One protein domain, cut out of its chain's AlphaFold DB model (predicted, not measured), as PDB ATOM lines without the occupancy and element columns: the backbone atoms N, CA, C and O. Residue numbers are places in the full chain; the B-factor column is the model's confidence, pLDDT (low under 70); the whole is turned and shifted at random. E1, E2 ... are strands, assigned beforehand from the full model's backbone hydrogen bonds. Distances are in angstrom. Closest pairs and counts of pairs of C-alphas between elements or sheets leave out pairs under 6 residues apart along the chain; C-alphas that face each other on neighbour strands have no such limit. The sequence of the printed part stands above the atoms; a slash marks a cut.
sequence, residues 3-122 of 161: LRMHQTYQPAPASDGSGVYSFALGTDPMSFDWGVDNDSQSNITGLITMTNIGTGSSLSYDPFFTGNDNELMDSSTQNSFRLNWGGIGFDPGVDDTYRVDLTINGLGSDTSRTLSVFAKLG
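What this domain is: This is residues 3 to 122 of the 161 residues of the protein "PEPxxWA-CTERM sorting domain-containing protein" of Qipengyuania algicida (UniProt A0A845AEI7). Two twisted sheets lie face to face as a sandwich, with their strands running lengthwise at 20 degrees to each other; E2, E9, E8, E4 and E5 make one layer and E1, E3, E7 and E6 the other. The layers come closest where E1 meets E9, while E6 lies at the far edge of its sheet. The 120 printed residues hold no named helix and nine named strands, E1 to E9 in that order along the chain. The class is all strand, though under half of the residues, 57 of 120, are in named elements; the five-strand sheet is mixed and the four-strand sheet antiparallel. The whole is compact, with a radius of gyration of the C-alphas of 14.5 A and spans of 43 by 29 by 27 A.

Where its parts are: E1, residues 3 to 7, begins at C-alpha 3 (307.409, 198.702, 182.839) and is 13.9 A long. E2 is residues 20 to 23. E3, residues 30 to 37, is 24.0 A long, and E4, residues 45 to 52, is 23.7 A long. E5 is residues 58 to 61 and E6 residues 70 to 72. E7, residues 76 to 82, is 20.8 A long. E8, residues 97 to 105, is 26.3 A long. E9, residues 113 to 121, is 26.7 A long and ends at C-alpha 121 (308.961, 193.115, 199.608).

How they stand to each other: E1, an edge strand, is antiparallel to E3, with N 4 and O 33 2.9 A apart. E3 is antiparallel to E7, with N 36 and O 77 at 2.8 A. E6 and E7 form a hairpin, with N 72 and O 76 at 3.1 A. In the other sheet, the edge strand E2 is parallel to E9 at 26 degrees, with N 21 and O 118 at 2.8 A. E8 and E9 form a hairpin, with N 102 and O 115 at 2.8 A. E8 is antiparallel to E4, with N 47 and O 103 at 2.8 A. E4 and E5 form a hairpin, with N 50 and O 59 at 2.8 A. Between the sheets, the closest C-alphas of E1 and E9 are those of Met 5 and Ala 119, 6.3 A apart. E3 and E9 are near each other, while E5 and E7 are apart.

The domain as a whole: The C-alphas farthest apart, those of Gly 93 and Ser 109, are 43.3 A apart. The printed part has no cut. The links E1 to E2 and E7 to E8 are long, with 12 and 14 residues. The mean pLDDT of the printed part is 90.4; residues 66 to 74 and 109 to 110 are under 70.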
ATOM      1  N   LEU A   3     307.378 199.870 181.974       96.19
ATOM      2  CA  LEU A   3     307.409 198.702 182.839       96.19
ATOM      3  C   LEU A   3     307.073 199.179 184.251       96.19
ATOM      4  O   LEU A   3     307.603 200.202 184.692       96.19
ATOM      5  N   ARG A   4     306.170 198.487 184.944       96.75
ATOM      6  CA  ARG A   4     305.727 198.877 186.291       96.75
ATOM      7  C   ARG A   4     305.284 197.679 187.113       96.75
ATOM      8  O   ARG A   4     304.656 196.769 186.583       96.75
ATOM      9  N   MET A   5     305.572 197.707 188.408       97.06
ATOM     10  CA  MET A   5     305.168 196.668 189.358       97.06
ATOM     11  C   MET A   5     303.898 197.081 190.093       97.06
ATOM     12  O   MET A   5     303.717 198.256 190.410       97.06
ATOM     13  N   HIS A   6     303.034 196.120 190.407       96.50
ATOM     14  CA  HIS A   6     301.823 196.366 191.181       96.50
ATOM     15  C   HIS A   6     301.325 195.100 191.889       96.50
ATOM     16  O   HIS A   6     301.648 193.970 191.515       96.50
ATOM     17  N   GLN A   7     300.492 195.285 192.914       95.56
ATOM     18  CA  GLN A   7     299.647 194.195 193.388       95.56
ATOM     19  C   GLN A   7     298.526 193.991 192.372       95.56
ATOM     20  O   GLN A   7     297.878 194.950 191.963       95.56
ATOM     21  N   THR A   8     298.274 192.749 191.979       93.44
ATOM     22  CA  THR A   8     297.249 192.413 190.983       93.44
ATOM     23  C   THR A   8     295.896 193.006 191.384       93.44
ATOM     24  O   THR A   8     295.485 192.893 192.539       93.44
ATOM     25  N   TYR A   9     295.197 193.611 190.421       90.81
ATOM     26  CA  TYR A   9     293.922 194.324 190.611       90.81
ATOM     27  C   TYR A   9     293.996 195.615 191.437       90.81
ATOM     28  O   TYR A   9     292.958 196.221 191.700       90.81
ATOM     29  N   GLN A  10     295.189 196.058 191.826       94.00
ATOM     30  CA  GLN A  10     295.408 197.366 192.430       94.00
ATOM     31  C   GLN A  10     296.172 198.271 191.459       94.00
ATOM     32  O   GLN A  10     296.980 197.783 190.664       94.00
ATOM     33  N   PRO A  11     295.951 199.595 191.506       91.62
ATOM     34  CA  PRO A  11     296.795 200.539 190.789       91.62
ATOM     35  C   PRO A  11     298.267 200.376 191.184       91.62
ATOM     36  O   PRO A  11     298.582 200.152 192.355       91.62
ATOM     37  N   ALA A  12     299.171 200.527 190.214       92.25
ATOM     38  CA  ALA A  12     300.600 200.539 190.496       92.25
ATOM     39  C   ALA A  12     300.943 201.701 191.449       92.25
ATOM     40  O   ALA A  12     300.560 202.842 191.162       92.25
ATOM     41  N   PRO A  13     301.652 201.446 192.566       92.88
ATOM     42  CA  PRO A  13     302.172 202.524 193.393       92.88
ATOM     43  C   PRO A  13     303.244 203.303 192.622       92.88
ATOM     44  O   PRO A  13     303.766 202.838 191.609       92.88
ATOM     45  N   ALA A  14     303.591 204.496 193.098       92.81
ATOM     46  CA  ALA A  14     304.735 205.214 192.548       92.81
ATOM     47  C   ALA A  14     306.029 204.453 192.872       92.81
ATOM     48  O   ALA A  14     306.221 204.024 194.013       92.81
ATOM     49  N   SER A  15     306.916 204.308 191.887       94.19
ATOM     50  CA  SER A  15     308.285 203.881 192.160       94.19
ATOM     51  C   SER A  15     309.099 205.024 192.752       94.19
ATOM     52  O   SER A  15     308.763 206.202 192.593       94.19
ATOM     53  N   ASP A  16     310.233 204.690 193.355       91.62
ATOM     54  CA  ASP A  16     311.284 205.673 193.574       91.62
ATOM     55  C   ASP A  16     311.933 206.117 192.244       91.62
ATOM     56  O   ASP A  16     311.639 205.596 191.160       91.62
ATOM     57  N   GLY A  17     312.839 207.097 192.322       89.19
ATOM     58  CA  GLY A  17     313.570 207.615 191.159       89.19
ATOM     59  C   GLY A  17     314.513 206.605 190.487       89.19
ATOM     60  O   GLY A  17     315.087 206.924 189.449       89.19
ATOM     61  N   SER A  18     314.677 205.409 191.058       91.56
ATOM     62  CA  SER A  18     315.481 204.306 190.524       91.56
ATOM     63  C   SER A  18     314.651 203.118 190.016       91.56
ATOM     64  O   SER A  18     315.220 202.120 189.579       91.56
ATOM     65  N   GLY A  19     313.316 203.228 190.018       94.06
ATOM     66  CA  GLY A  19     312.414 202.183 189.526       94.06
ATOM     67  C   GLY A  19     312.087 201.095 190.552       94.06
ATOM     68  O   GLY A  19     311.634 200.015 190.161       94.06
ATOM     69  N   VAL A  20     312.306 201.347 191.847       96.31
ATOM     70  CA  VAL A  20     311.933 200.432 192.935       96.31
ATOM     71  C   VAL A  20     310.517 200.727 193.414       96.31
ATOM     72  O   VAL A  20     310.177 201.858 193.749       96.31
ATOM     73  N   TYR A  21     309.698 199.685 193.472       96.12
ATOM     74  CA  TYR A  21     308.347 199.674 194.007       96.12
ATOM     75  C   TYR A  21     308.364 198.892 195.324       96.12
ATOM     76  O   TYR A  21     308.718 197.710 195.342       96.12
ATOM     77  N   SER A  22     307.998 199.547 196.425       94.62
ATOM     78  CA  SER A  22     308.010 198.941 197.761       94.62
ATOM     79  C   SER A  22     306.643 198.363 198.121       94.62
ATOM     80  O   SER A  22     305.617 199.030 197.987       94.62
ATOM     81  N   PHE A  23     306.633 197.131 198.625       93.81
ATOM     82  CA  PHE A  23     305.429 196.389 198.992       93.81
ATOM     83  C   PHE A  23     305.543 195.823 200.410       93.81
ATOM     84  O   PHE A  23     306.634 195.514 200.897       93.81
ATOM     85  N   ALA A  24     304.411 195.714 201.101       93.19
ATOM     86  CA  ALA A  24     304.344 195.061 202.404       93.19
ATOM     87  C   ALA A  24     304.576 193.547 202.263       93.19
ATOM     88  O   ALA A  24     304.217 192.962 201.238       93.19
ATOM     89  N   LEU A  25     305.110 192.898 203.300       94.00
ATOM     90  CA  LEU A  25     305.088 191.435 203.364       94.00
ATOM     91  C   LEU A  25     303.653 190.910 203.266       94.00
ATOM     92  O   LEU A  25     302.707 191.525 203.759       94.00
ATOM     93  N   GLY A  26     303.503 189.762 202.616       93.56
ATOM     94  CA  GLY A  26     302.224 189.134 202.314       93.56
ATOM     95  C   GLY A  26     301.483 189.751 201.127       93.56
ATOM     96  O   GLY A  26     300.358 189.336 200.858       93.56
ATOM     97  N   THR A  27     302.071 190.720 200.411       93.75
ATOM     98  CA  THR A  27     301.455 191.271 199.193       93.75
ATOM     99  C   THR A  27     301.409 190.193 198.112       93.75
ATOM    100  O   THR A  27     302.414 189.890 197.478       93.75
ATOM    101  N   ASP A  28     300.225 189.628 197.895       93.19
ATOM    102  CA  ASP A  28     299.951 188.590 196.902       93.19
ATOM    103  C   ASP A  28     298.547 188.809 196.298       93.19
ATOM    104  O   ASP A  28     297.647 189.298 196.994       93.19
ATOM    105  N   PRO A  29     298.321 188.497 195.011       93.56
ATOM    106  CA  PRO A  29     299.319 188.188 193.988       93.56
ATOM    107  C   PRO A  29     300.002 189.440 193.432       93.56
ATOM    108  O   PRO A  29     299.361 190.475 193.243       93.56
ATOM    109  N   MET A  30     301.290 189.338 193.101       94.88
ATOM    110  CA  MET A  30     302.057 190.418 192.468       94.88
ATOM    111  C   MET A  30     302.170 190.243 190.957       94.88
ATOM    112  O   MET A  30     302.377 189.133 190.461       94.88
ATOM    113  N   SER A  31     302.082 191.366 190.248       96.12
ATOM    114  CA  SER A  31     302.174 191.434 188.795       96.12
ATOM    115  C   SER A  31     303.063 192.592 188.354       96.12
ATOM    116  O   SER A  31     303.286 193.555 189.092       96.12
ATOM    117  N   PHE A  32     303.537 192.526 187.118       96.06
ATOM    118  CA  PHE A  32     304.059 193.692 186.418       96.06
ATOM    119  C   PHE A  32     303.291 193.910 185.127       96.06
ATOM    120  O   PHE A  32     302.889 192.947 184.476       96.06
ATOM    121  N   ASP A  33     303.127 195.176 184.761       94.50
ATOM    122  CA  ASP A  33     302.653 195.564 183.439       94.50
ATOM    123  C   ASP A  33     303.840 195.999 182.601       94.50
ATOM    124  O   ASP A  33     304.734 196.701 183.087       94.50
ATOM    125  N   TRP A  34     303.797 195.655 181.327       94.25
ATOM    126  CA  TRP A  34     304.731 196.138 180.332       94.25
ATOM    127  C   TRP A  34     303.974 196.648 179.115       94.25
ATOM    128  O   TRP A  34     302.827 196.275 178.856       94.25
ATOM    129  N   GLY A  35     304.632 197.515 178.358       92.06
ATOM    130  CA  GLY A  35     304.139 197.879 177.047       92.06
ATOM    131  C   GLY A  35     305.170 198.594 176.200       92.06
ATOM    132  O   GLY A  35     306.144 199.172 176.697       92.06
ATOM    133  N   VAL A  36     304.961 198.520 174.894       90.50
ATOM    134  CA  VAL A  36     305.859 199.039 173.870       90.50
ATOM    135  C   VAL A  36     305.027 199.734 172.808       90.50
ATOM    136  O   VAL A  36     304.237 199.091 172.128       90.50
ATOM    137  N   ASP A  37     305.258 201.032 172.653       89.44
ATOM    138  CA  ASP A  37     304.716 201.836 171.560       89.44
ATOM    139  C   ASP A  37     305.687 201.747 170.384       89.44
ATOM    140  O   ASP A  37     306.850 202.139 170.523       89.44
ATOM    141  N   ASN A  38     305.240 201.156 169.275       86.19
ATOM    142  CA  ASN A  38     306.020 200.956 168.057       86.19
ATOM    143  C   ASN A  38     305.375 201.696 166.879       86.19
ATOM    144  O   ASN A  38     305.079 201.104 165.843       86.19
ATOM    145  N   ASP A  39     305.180 203.003 167.034       80.50
ATOM    146  CA  ASP A  39     304.527 203.888 166.058       80.50
ATOM    147  C   ASP A  39     305.187 203.812 164.663       80.50
ATOM    148  O   ASP A  39     304.545 203.978 163.626       80.50
ATOM    149  N   SER A  40     306.486 203.492 164.623       75.62
ATOM    150  CA  SER A  40     307.267 203.288 163.398       75.62
ATOM    151  C   SER A  40     307.001 201.951 162.689       75.62
ATOM    152  O   SER A  40     307.636 201.693 161.665       75.62
ATOM    153  N   GLN A  41     306.143 201.077 163.235       77.38
ATOM    154  CA  GLN A  41     305.830 199.731 162.719       77.38
ATOM    155  C   GLN A  41     307.083 198.921 162.348       77.38
ATOM    156  O   GLN A  41     307.133 198.197 161.353       77.38
ATOM    157  N   SER A  42     308.143 199.082 163.140       80.75
ATOM    158  CA  SER A  42     309.421 198.418 162.901       80.75
ATOM    159  C   SER A  42     309.348 196.955 163.331       80.75
ATOM    160  O   SER A  42     308.564 196.601 164.213       80.75
ATOM    161  N   ASN A  43     310.167 196.092 162.731       86.75
ATOM    162  CA  ASN A  43     310.278 194.715 163.200       86.75
ATOM    163  C   ASN A  43     311.004 194.707 164.552       86.75
ATOM    164  O   ASN A  43     312.208 194.969 164.598       86.75
ATOM    165  N   ILE A  44     310.271 194.442 165.632       88.88
ATOM    166  CA  ILE A  44     310.813 194.438 166.992       88.88
ATOM    167  C   ILE A  44     310.908 193.021 167.546       88.88
ATOM    168  O   ILE A  44     310.080 192.163 167.253       88.88
ATOM    169  N   THR A  45     311.911 192.792 168.388       91.75
ATOM    170  CA  THR A  45     311.998 191.589 169.226       91.75
ATOM    171  C   THR A  45     312.069 191.987 170.686       91.75
ATOM    172  O   THR A  45     312.571 193.064 171.016       91.75
ATOM    173  N   GLY A  46     311.547 191.128 171.559       93.12
ATOM    174  CA  GLY A  46     311.467 191.388 172.985       93.12
ATOM    175  C   GLY A  46     312.063 190.258 173.804       93.12
ATOM    176  O   GLY A  46     312.039 189.095 173.410       93.12
ATOM    177  N   LEU A  47     312.582 190.605 174.972       95.56
ATOM    178  CA  LEU A  47     312.935 189.652 176.008       95.56
ATOM    179  C   LEU A  47     312.563 190.249 177.357       95.56
ATOM    180  O   LEU A  47     313.093 191.293 177.747       95.56
ATOM    181  N   ILE A  48     311.680 189.567 178.080       96.69
ATOM    182  CA  ILE A  48     311.430 189.849 179.488       96.69
ATOM    183  C   ILE A  48     312.253 188.881 180.315       96.69
ATOM    184  O   ILE A  48     312.218 187.681 180.069       96.69
ATOM    185  N   THR A  49     312.996 189.399 181.292       97.94
ATOM    186  CA  THR A  49     313.742 188.595 182.264       97.94
ATOM    187  C   THR A  49     313.296 188.961 183.664       97.94
ATOM    188  O   THR A  49     313.418 190.107 184.084       97.94
ATOM    189  N   MET A  50     312.786 187.978 184.390       98.00
ATOM    190  CA  MET A  50     312.438 188.101 185.798       98.00
ATOM    191  C   MET A  50     313.546 187.458 186.619       98.00
ATOM    192  O   MET A  50     314.012 186.376 186.271       98.00
ATOM    193  N   THR A  51     313.965 188.110 187.697       98.31
ATOM    194  CA  THR A  51     315.034 187.625 188.573       98.31
ATOM    195  C   THR A  51     314.655 187.848 190.024       98.31
ATOM    196  O   THR A  51     314.351 188.970 190.420       98.31
ATOM    197  N   ASN A  52     314.718 186.798 190.832       97.81
ATOM    198  CA  ASN A  52     314.815 186.941 192.276       97.81
ATOM    199  C   ASN A  52     316.275 187.297 192.606       97.81
ATOM    200  O   ASN A  52     317.183 186.512 192.331       97.81
ATOM    201  N   ILE A  53     316.516 188.489 193.156       97.19
ATOM    202  CA  ILE A  53     317.877 188.967 193.438       97.19
ATOM    203  C   ILE A  53     318.498 188.204 194.611       97.19
ATOM    204  O   ILE A  53     319.693 187.911 194.567       97.19
ATOM    205  N   GLY A  54     317.712 187.868 195.637       95.00
ATOM    206  CA  GLY A  54     318.195 187.155 196.818       95.00
ATOM    207  C   GLY A  54     318.715 185.752 196.503       95.00
ATOM    208  O   GLY A  54     319.732 185.332 197.055       95.00
ATOM    209  N   THR A  55     318.057 185.039 195.586       96.75
ATOM    210  CA  THR A  55     318.426 183.660 195.210       96.75
ATOM    211  C   THR A  55     319.200 183.557 193.896       96.75
ATOM    212  O   THR A  55     319.828 182.532 193.639       96.75
ATOM    213  N   GLY A  56     319.152 184.588 193.048       96.44
ATOM    214  CA  GLY A  56     319.690 184.561 191.686       96.44
ATOM    215  C   GLY A  56     318.860 183.734 190.696       96.44
ATOM    216  O   GLY A  56     319.291 183.537 189.562       96.44
ATOM    217  N   SER A  57     317.687 183.236 191.103       97.56
ATOM    218  CA  SER A  57     316.794 182.475 190.223       97.56
ATOM    219  C   SER A  57     316.176 183.392 189.172       97.56
ATOM    220  O   SER A  57     315.594 184.421 189.520       97.56
ATOM    221  N   SER A  58     316.237 182.995 187.900       97.62
ATOM    222  CA  SER A  58     315.714 183.799 186.793       97.62
ATOM    223  C   SER A  58     314.918 182.979 185.784       97.62
ATOM    224  O   SER A  58     315.215 181.811 185.537       97.62
ATOM    225  N   LEU A  59     313.941 183.632 185.154       96.88
ATOM    226  CA  LEU A  59     313.226 183.138 183.980       96.88
ATOM    227  C   LEU A  59     313.186 184.243 182.929       96.88
ATOM    228  O   LEU A  59     312.859 185.388 183.249       96.88
ATOM    229  N   SER A  60     313.438 183.878 181.674       96.69
ATOM    230  CA  SER A  60     313.259 184.775 180.536       96.69
ATOM    231  C   SER A  60     312.249 184.217 179.543       96.69
ATOM    232  O   SER A  60     312.182 183.004 179.339       96.69
ATOM    233  N   TYR A  61     311.482 185.099 178.910       94.56
ATOM    234  CA  TYR A  61     310.532 184.737 177.860       94.56
ATOM    235  C   TYR A  61     310.383 185.858 176.828       94.56
ATOM    236  O   TYR A  61     310.678 187.023 177.107       94.56
ATOM    237  N   ASP A  62     309.931 185.491 175.629       92.94
ATOM    238  CA  ASP A  62     309.564 186.447 174.585       92.94
ATOM    239  C   ASP A  62     308.155 186.998 174.876       92.94
ATOM    240  O   ASP A  62     307.188 186.225 174.846       92.94
ATOM    241  N   PRO A  63     308.014 188.303 175.170       90.56
ATOM    242  CA  PRO A  63     306.726 188.907 175.491       90.56
ATOM    243  C   PRO A  63     305.734 188.912 174.323       90.56
ATOM    244  O   PRO A  63     304.547 189.096 174.563       90.56
ATOM    245  N   PHE A  64     306.191 188.690 173.087       87.75
ATOM    246  CA  PHE A  64     305.348 188.688 171.889       87.75
ATOM    247  C   PHE A  64     304.910 187.283 171.455       87.75
ATOM    248  O   PHE A  64     304.141 187.144 170.505       87.75
ATOM    249  N   PHE A  65     305.389 186.231 172.130       84.12
ATOM    250  CA  PHE A  65     305.095 184.845 171.757       84.12
ATOM    251  C   PHE A  65     303.635 184.452 172.025       84.12
ATOM    252  O   PHE A  65     302.983 183.826 171.188       84.12
ATOM    253  N   THR A  66     303.105 184.817 173.192       67.19
ATOM    254  CA  THR A  66     301.674 184.724 173.492       67.19
ATOM    255  C   THR A  66     301.066 186.067 173.125       67.19
ATOM    256  O   THR A  66     301.417 187.055 173.763       67.19
ATOM    257  N   GLY A  67     300.238 186.111 172.074       66.81
ATOM    258  CA  GLY A  67     299.696 187.354 171.507       66.81
ATOM    259  C   GLY A  67     299.225 188.371 172.555       66.81
ATOM    260  O   GLY A  67     298.801 188.003 173.648       66.81
ATOM    261  N   ASN A  68     299.336 189.656 172.220       67.81
ATOM    262  CA  ASN A  68     299.164 190.738 173.185       67.81
ATOM    263  C   ASN A  68     297.697 190.882 173.619       67.81
ATOM    264  O   ASN A  68     296.801 190.930 172.777       67.81
ATOM    265  N   ASP A  69     297.466 191.021 174.926       63.31
ATOM    266  CA  ASP A  69     296.122 191.181 175.501       63.31
ATOM    267  C   ASP A  69     295.455 192.498 175.074       63.31
ATOM    268  O   ASP A  69     294.227 192.603 175.051       63.31
ATOM    269  N   ASN A  70     296.257 193.509 174.730       66.00
ATOM    270  CA  ASN A  70     295.771 194.773 174.202       66.00
ATOM    271  C   ASN A  70     296.707 195.291 173.102       66.00
ATOM    272  O   ASN A  70     297.832 195.724 173.372       66.00
ATOM    273  N   GLU A  71     296.228 195.248 171.860       64.38
ATOM    274  CA  GLU A  71     296.814 195.965 170.731       64.38
ATOM    275  C   GLU A  71     296.009 197.251 170.539       64.38
ATOM    276  O   GLU A  71     294.853 197.227 170.111       64.38
ATOM    277  N   LEU A  72     296.592 198.393 170.904       62.12
ATOM    278  CA  LEU A  72     295.981 199.678 170.568       62.12
ATOM    279  C   LEU A  72     296.162 199.930 169.065       62.12
ATOM    280  O   LEU A  72     297.126 199.463 168.461       62.12
ATOM    281  N   MET A  73     295.265 200.723 168.467       62.66
ATOM    282  CA  MET A  73     295.209 201.018 167.019       62.66
ATOM    283  C   MET A  73     296.460 201.719 166.432       62.66
ATOM    284  O   MET A  73     296.437 202.118 165.272       62.66
ATOM    285  N   ASP A  74     297.531 201.864 167.213       66.56
ATOM    286  CA  ASP A  74     298.764 202.596 166.901       66.56
ATOM    287  C   ASP A  74     300.027 201.731 167.071       66.56
ATOM    288  O   ASP A  74     301.093 202.205 167.441       66.56
ATOM    289  N   SER A  75     299.919 200.414 166.860       76.94
ATOM    290  CA  SER A  75     301.057 199.485 167.013       76.94
ATOM    291  C   SER A  75     301.673 199.484 168.424       76.94
ATOM    292  O   SER A  75     302.839 199.129 168.608       76.94
ATOM    293  N   SER A  76     300.887 199.876 169.433       84.06
ATOM    294  CA  SER A  76     301.247 199.759 170.845       84.06
ATOM    295  C   SER A  76     300.767 198.416 171.378       84.06
ATOM    296  O   SER A  76     299.611 198.029 171.197       84.06
ATOM    297  N   THR A  77     301.685 197.702 172.019       88.00
ATOM    298  CA  THR A  77     301.479 196.359 172.569       88.00
ATOM    299  C   THR A  77     301.615 196.421 174.077       88.00
ATOM    300  O   THR A  77     302.552 197.036 174.587       88.00
ATOM    301  N   GLN A  78     300.656 195.842 174.798       90.00
ATOM    302  CA  GLN A  78     300.610 195.908 176.257       90.00
ATOM    303  C   GLN A  78     300.141 194.577 176.835       90.00
ATOM    304  O   GLN A  78     299.204 193.966 176.316       90.00
ATOM    305  N   ASN A  79     300.774 194.144 177.926       91.50
ATOM    306  CA  ASN A  79     300.335 192.978 178.686       91.50
ATOM    307  C   ASN A  79     300.805 193.061 180.152       91.50
ATOM    308  O   ASN A  79     301.561 193.953 180.545       91.50
ATOM    309  N   SER A  80     300.352 192.111 180.961       91.38
ATOM    310  CA  SER A  80     300.717 191.921 182.357       91.38
ATOM    311  C   SER A  80     301.135 190.476 182.615       91.38
ATOM    312  O   SER A  80     300.693 189.550 181.934       91.38
ATOM    313  N   PHE A  81     301.990 190.257 183.610       93.06
ATOM    314  CA  PHE A  81     302.391 188.910 184.010       93.06
ATOM    315  C   PHE A  81     302.556 188.817 185.524       93.06
ATOM    316  O   PHE A  81     303.065 189.742 186.165       93.06
ATOM    317  N   ARG A  82     302.137 187.687 186.105       93.88
ATOM    318  CA  ARG A  82     302.239 187.443 187.548       93.88
ATOM    319  C   ARG A  82     303.591 186.859 187.919       93.88
ATOM    320  O   ARG A  82     304.038 185.889 187.311       93.88
ATOM    321  N   LEU A  83     304.209 187.367 188.982       93.69
ATOM    322  CA  LEU A  83     305.533 186.903 189.415       93.69
ATOM    323  C   LEU A  83     305.527 185.414 189.802       93.69
ATOM    324  O   LEU A  83     306.479 184.692 189.507       93.69
ATOM    325  N   ASN A  84     304.436 184.925 190.401       92.62
ATOM    326  CA  ASN A  84     304.303 183.525 190.812       92.62
ATOM    327  C   ASN A  84     304.184 182.528 189.641       92.62
ATOM    328  O   ASN A  84     304.385 181.333 189.842       92.62
ATOM    329  N   TRP A  85     303.921 182.994 188.417       91.81
ATOM    330  CA  TRP A  85     303.955 182.157 187.211       91.81
ATOM    331  C   TRP A  85     305.364 181.998 186.643       91.81
ATOM    332  O   TRP A  85     305.608 181.101 185.842       91.81
ATOM    333  N   GLY A  86     306.303 182.851 187.060       89.38
ATOM    334  CA  GLY A  86     307.654 182.876 186.516       89.38
ATOM    335  C   GLY A  86     308.569 181.767 187.031       89.38
ATOM    336  O   GLY A  86     309.696 181.657 186.570       89.38
ATOM    337  N   GLY A  87     308.144 180.976 188.022       93.31
ATOM    338  CA  GLY A  87     308.984 179.917 188.596       93.31
ATOM    339  C   GLY A  87     310.279 180.415 189.258       93.31
ATOM    340  O   GLY A  87     311.143 179.608 189.580       93.31
ATOM    341  N   ILE A  88     310.416 181.723 189.498       96.00
ATOM    342  CA  ILE A  88     311.612 182.364 190.077       96.00
ATOM    343  C   ILE A  88     311.693 182.242 191.610       96.00
ATOM    344  O   ILE A  88     312.462 182.957 192.245       96.00
ATOM    345  N   GLY A  89     310.864 181.387 192.215       95.44
ATOM    346  CA  GLY A  89     310.760 181.265 193.671       95.44
ATOM    347  C   GLY A  89     310.154 182.502 194.333       95.44
ATOM    348  O   GLY A  89     310.684 182.975 195.329       95.44
ATOM    349  N   PHE A  90     309.079 183.057 193.759       95.56
ATOM    350  CA  PHE A  90     308.350 184.158 194.389       95.56
ATOM    351  C   PHE A  90     307.686 183.697 195.694       95.56
ATOM    352  O   PHE A  90     306.803 182.838 195.663       95.56
ATOM    353  N   ASP A  91     308.092 184.299 196.811       94.88
ATOM    354  CA  ASP A  91     307.487 184.144 198.132       94.88
ATOM    355  C   ASP A  91     307.123 185.533 198.697       94.88
ATOM    356  O   ASP A  91     308.019 186.325 199.004       94.88
ATOM    357  N   PRO A  92     305.824 185.863 198.835       93.94
ATOM    358  CA  PRO A  92     305.391 187.152 199.365       93.94
ATOM    359  C   PRO A  92     305.629 187.288 200.876       93.94
ATOM    360  O   PRO A  92     305.552 188.396 201.402       93.94
ATOM    361  N   GLY A  93     305.874 186.189 201.597       94.25
ATOM    362  CA  GLY A  93     306.091 186.176 203.045       94.25
ATOM    363  C   GLY A  93     307.528 186.469 203.477       94.25
ATOM    364  O   GLY A  93     307.784 186.548 204.678       94.25
ATOM    365  N   VAL A  94     308.451 186.627 202.526       93.19
ATOM    366  CA  VAL A  94     309.886 186.806 202.778       93.19
ATOM    367  C   VAL A  94     310.345 188.174 202.276       93.19
ATOM    368  O   VAL A  94     309.946 188.620 201.200       93.19
ATOM    369  N   ASP A  95     311.197 188.837 203.065       94.81
ATOM    370  CA  ASP A  95     311.881 190.064 202.653       94.81
ATOM    371  C   ASP A  95     312.818 189.740 201.485       94.81
ATOM    372  O   ASP A  95     313.854 189.097 201.659       94.81
ATOM    373  N   ASP A  96     312.444 190.172 200.285       95.00
ATOM    374  CA  ASP A  96     313.188 189.882 199.065       95.00
ATOM    375  C   ASP A  96     312.965 190.974 198.012       95.00
ATOM    376  O   ASP A  96     312.070 191.818 198.117       95.00
ATOM    377  N   THR A  97     313.809 190.981 196.983       96.38
ATOM    378  CA  THR A  97     313.703 191.898 195.853       96.38
ATOM    379  C   THR A  97     313.651 191.133 194.542       96.38
ATOM    380  O   THR A  97     314.557 190.376 194.194       96.38
ATOM    381  N   TYR A  98     312.608 191.405 193.766       97.75
ATOM    382  CA  TYR A  98     312.407 190.836 192.440       97.75
ATOM    383  C   TYR A  98     312.651 191.910 191.393       97.75
ATOM    384  O   TYR A  98     312.071 192.990 191.450       97.75
ATOM    385  N   ARG A  99     313.502 191.620 190.419       98.06
ATOM    386  CA  ARG A  99     313.790 192.490 189.283       98.06
ATOM    387  C   ARG A  99     313.069 191.979 188.051       98.06
ATOM    388  O   ARG A  99     313.066 190.777 187.795       98.06
ATOM    389  N   VAL A 100     312.525 192.896 187.262       98.31
ATOM    390  CA  VAL A 100     312.065 192.602 185.905       98.31
ATOM    391  C   VAL A 100     312.771 193.535 184.943       98.31
ATOM    392  O   VAL A 100     312.783 194.748 185.143       98.31
ATOM    393  N   ASP A 101     313.355 192.945 183.911       98.12
ATOM    394  CA  ASP A 101     313.960 193.635 182.784       98.12
ATOM    395  C   ASP A 101     313.111 193.407 181.539       98.12
ATOM    396  O   ASP A 101     312.827 192.265 181.189       98.12
ATOM    397  N   LEU A 102     312.755 194.486 180.850       96.81
ATOM    398  CA  LEU A 102     312.176 194.466 179.513       96.81
ATOM    399  C   LEU A 102     313.231 194.967 178.535       96.81
ATOM    400  O   LEU A 102     313.582 196.146 178.574       96.81
ATOM    401  N   THR A 103     313.717 194.093 177.659       96.44
ATOM    402  CA  THR A 103     314.638 194.455 176.578       96.44
ATOM    403  C   THR A 103     313.923 194.371 175.240       96.44
ATOM    404  O   THR A 103     313.395 193.316 174.903       96.44
ATOM    405  N   ILE A 104     313.934 195.459 174.472       94.00
ATOM    406  CA  ILE A 104     313.373 195.533 173.119       94.00
ATOM    407  C   ILE A 104     314.477 195.888 172.127       94.00
ATOM    408  O   ILE A 104     315.229 196.841 172.342       94.00
ATOM    409  N   ASN A 105     314.541 195.162 171.014       93.12
ATOM    410  CA  ASN A 105     315.406 195.475 169.877       93.12
ATOM    411  C   ASN A 105     314.569 195.961 168.692       93.12
ATOM    412  O   ASN A 105     313.410 195.577 168.557       93.12
ATOM    413  N   GLY A 106     315.161 196.792 167.832       89.06
ATOM    414  CA  GLY A 106     314.498 197.303 166.626       89.06
ATOM    415  C   GLY A 106     313.519 198.458 166.867       89.06
ATOM    416  O   GLY A 106     312.836 198.883 165.939       89.06
ATOM    417  N   LEU A 107     313.437 198.994 168.093       86.12
ATOM    418  CA  LEU A 107     312.571 200.135 168.397       86.12
ATOM    419  C   LEU A 107     313.231 201.452 167.943       86.12
ATOM    420  O   LEU A 107     314.009 202.049 168.688       86.12
ATOM    421  N   GLY A 108     312.921 201.905 166.725       78.75
ATOM    422  CA  GLY A 108     313.510 203.109 166.122       78.75
ATOM    423  C   GLY A 108     314.833 202.827 165.397       78.75
ATOM    424  O   GLY A 108     314.920 201.873 164.631       78.75
ATOM    425  N   SER A 109     315.868 203.656 165.603       69.12
ATOM    426  CA  SER A 109     317.190 203.532 164.950       69.12
ATOM    427  C   SER A 109     318.046 202.393 165.530       69.12
ATOM    428  O   SER A 109     319.127 202.624 166.075       69.12
ATOM    429  N   ASP A 110     317.521 201.171 165.444       67.62
ATOM    430  CA  ASP A 110     318.230 199.894 165.594       67.62
ATOM    431  C   ASP A 110     319.118 199.760 166.850       67.62
ATOM    432  O   ASP A 110     320.215 199.210 166.821       67.62
ATOM    433  N   THR A 111     318.666 200.308 167.983       81.69
ATOM    434  CA  THR A 111     319.389 200.239 169.262       81.69
ATOM    435  C   THR A 111     318.574 199.436 170.268       81.69
ATOM    436  O   THR A 111     317.376 199.670 170.428       81.69
ATOM    437  N   SER A 112     319.223 198.492 170.956       91.50
ATOM    438  CA  SER A 112     318.611 197.731 172.048       91.50
ATOM    439  C   SER A 112     318.272 198.660 173.214       91.50
ATOM    440  O   SER A 112     319.108 199.455 173.648       91.50
ATOM    441  N   ARG A 113     317.039 198.582 173.717       92.31
ATOM    442  CA  ARG A 113     316.560 199.386 174.841       92.31
ATOM    443  C   ARG A 113     316.135 198.464 175.968       92.31
ATOM    444  O   ARG A 113     315.283 197.608 175.757       92.31
ATOM    445  N   THR A 114     316.667 198.698 177.163       95.62
ATOM    446  CA  THR A 114     316.295 197.950 178.367       95.62
ATOM    447  C   THR A 114     315.682 198.881 179.404       95.62
ATOM    448  O   THR A 114     316.211 199.962 179.665       95.62
ATOM    449  N   LEU A 115     314.564 198.458 179.989       96.00
ATOM    450  CA  LEU A 115     313.969 199.062 181.175       96.00
ATOM    451  C   LEU A 115     313.975 198.047 182.310       96.00
ATOM    452  O   LEU A 115     313.598 196.897 182.100       96.00
ATOM    453  N   SER A 116     314.358 198.491 183.500       97.62
ATOM    454  CA  SER A 116     314.421 197.659 184.697       97.62
ATOM    455  C   SER A 116     313.523 198.241 185.774       97.62
ATOM    456  O   SER A 116     313.547 199.449 186.011       97.62
ATOM    457  N   VAL A 117     312.763 197.386 186.446       98.06
ATOM    458  CA  VAL A 117     312.032 197.746 187.665       98.06
ATOM    459  C   VAL A 117     312.263 196.707 188.746       98.06
ATOM    460  O   VAL A 117     312.579 195.549 188.461       98.06
ATOM    461  N   PHE A 118     312.065 197.122 189.990       97.56
ATOM    462  CA  PHE A 118     312.275 196.284 191.160       97.56
ATOM    463  C   PHE A 118     311.018 196.270 192.019       97.56
ATOM    464  O   PHE A 118     310.434 197.312 192.282       97.56
ATOM    465  N   ALA A 119     310.614 195.097 192.478       96.44
ATOM    466  CA  ALA A 119     309.619 194.916 193.517       96.44
ATOM    467  C   ALA A 119     310.344 194.520 194.801       96.44
ATOM    468  O   ALA A 119     310.898 193.425 194.878       96.44
ATOM    469  N   LYS A 120     310.354 195.412 195.791       95.62
ATOM    470  CA  LYS A 120     310.971 195.185 197.099       95.62
ATOM    471  C   LYS A 120     309.886 194.843 198.115       95.62
ATOM    472  O   LYS A 120     309.095 195.709 198.496       95.62
ATOM    473  N   LEU A 121     309.838 193.586 198.537       94.12
ATOM    474  CA  LEU A 121     308.961 193.115 199.608       94.12
ATOM    475  C   LEU A 121     309.612 193.394 200.969       94.12
ATOM    476  O   LEU A 121     310.833 193.345 201.099       94.12
ATOM    477  N   GLY A 122     308.796 193.757 201.960       88.44
ATOM    478  CA  GLY A 122     309.260 194.099 203.314       88.44
ATOM    479  C   GLY A 122     309.372 195.590 203.613       88.44
ATOM    480  O   GLY A 122     309.345 195.992 204.771       88.44
TER     481      GLY A 122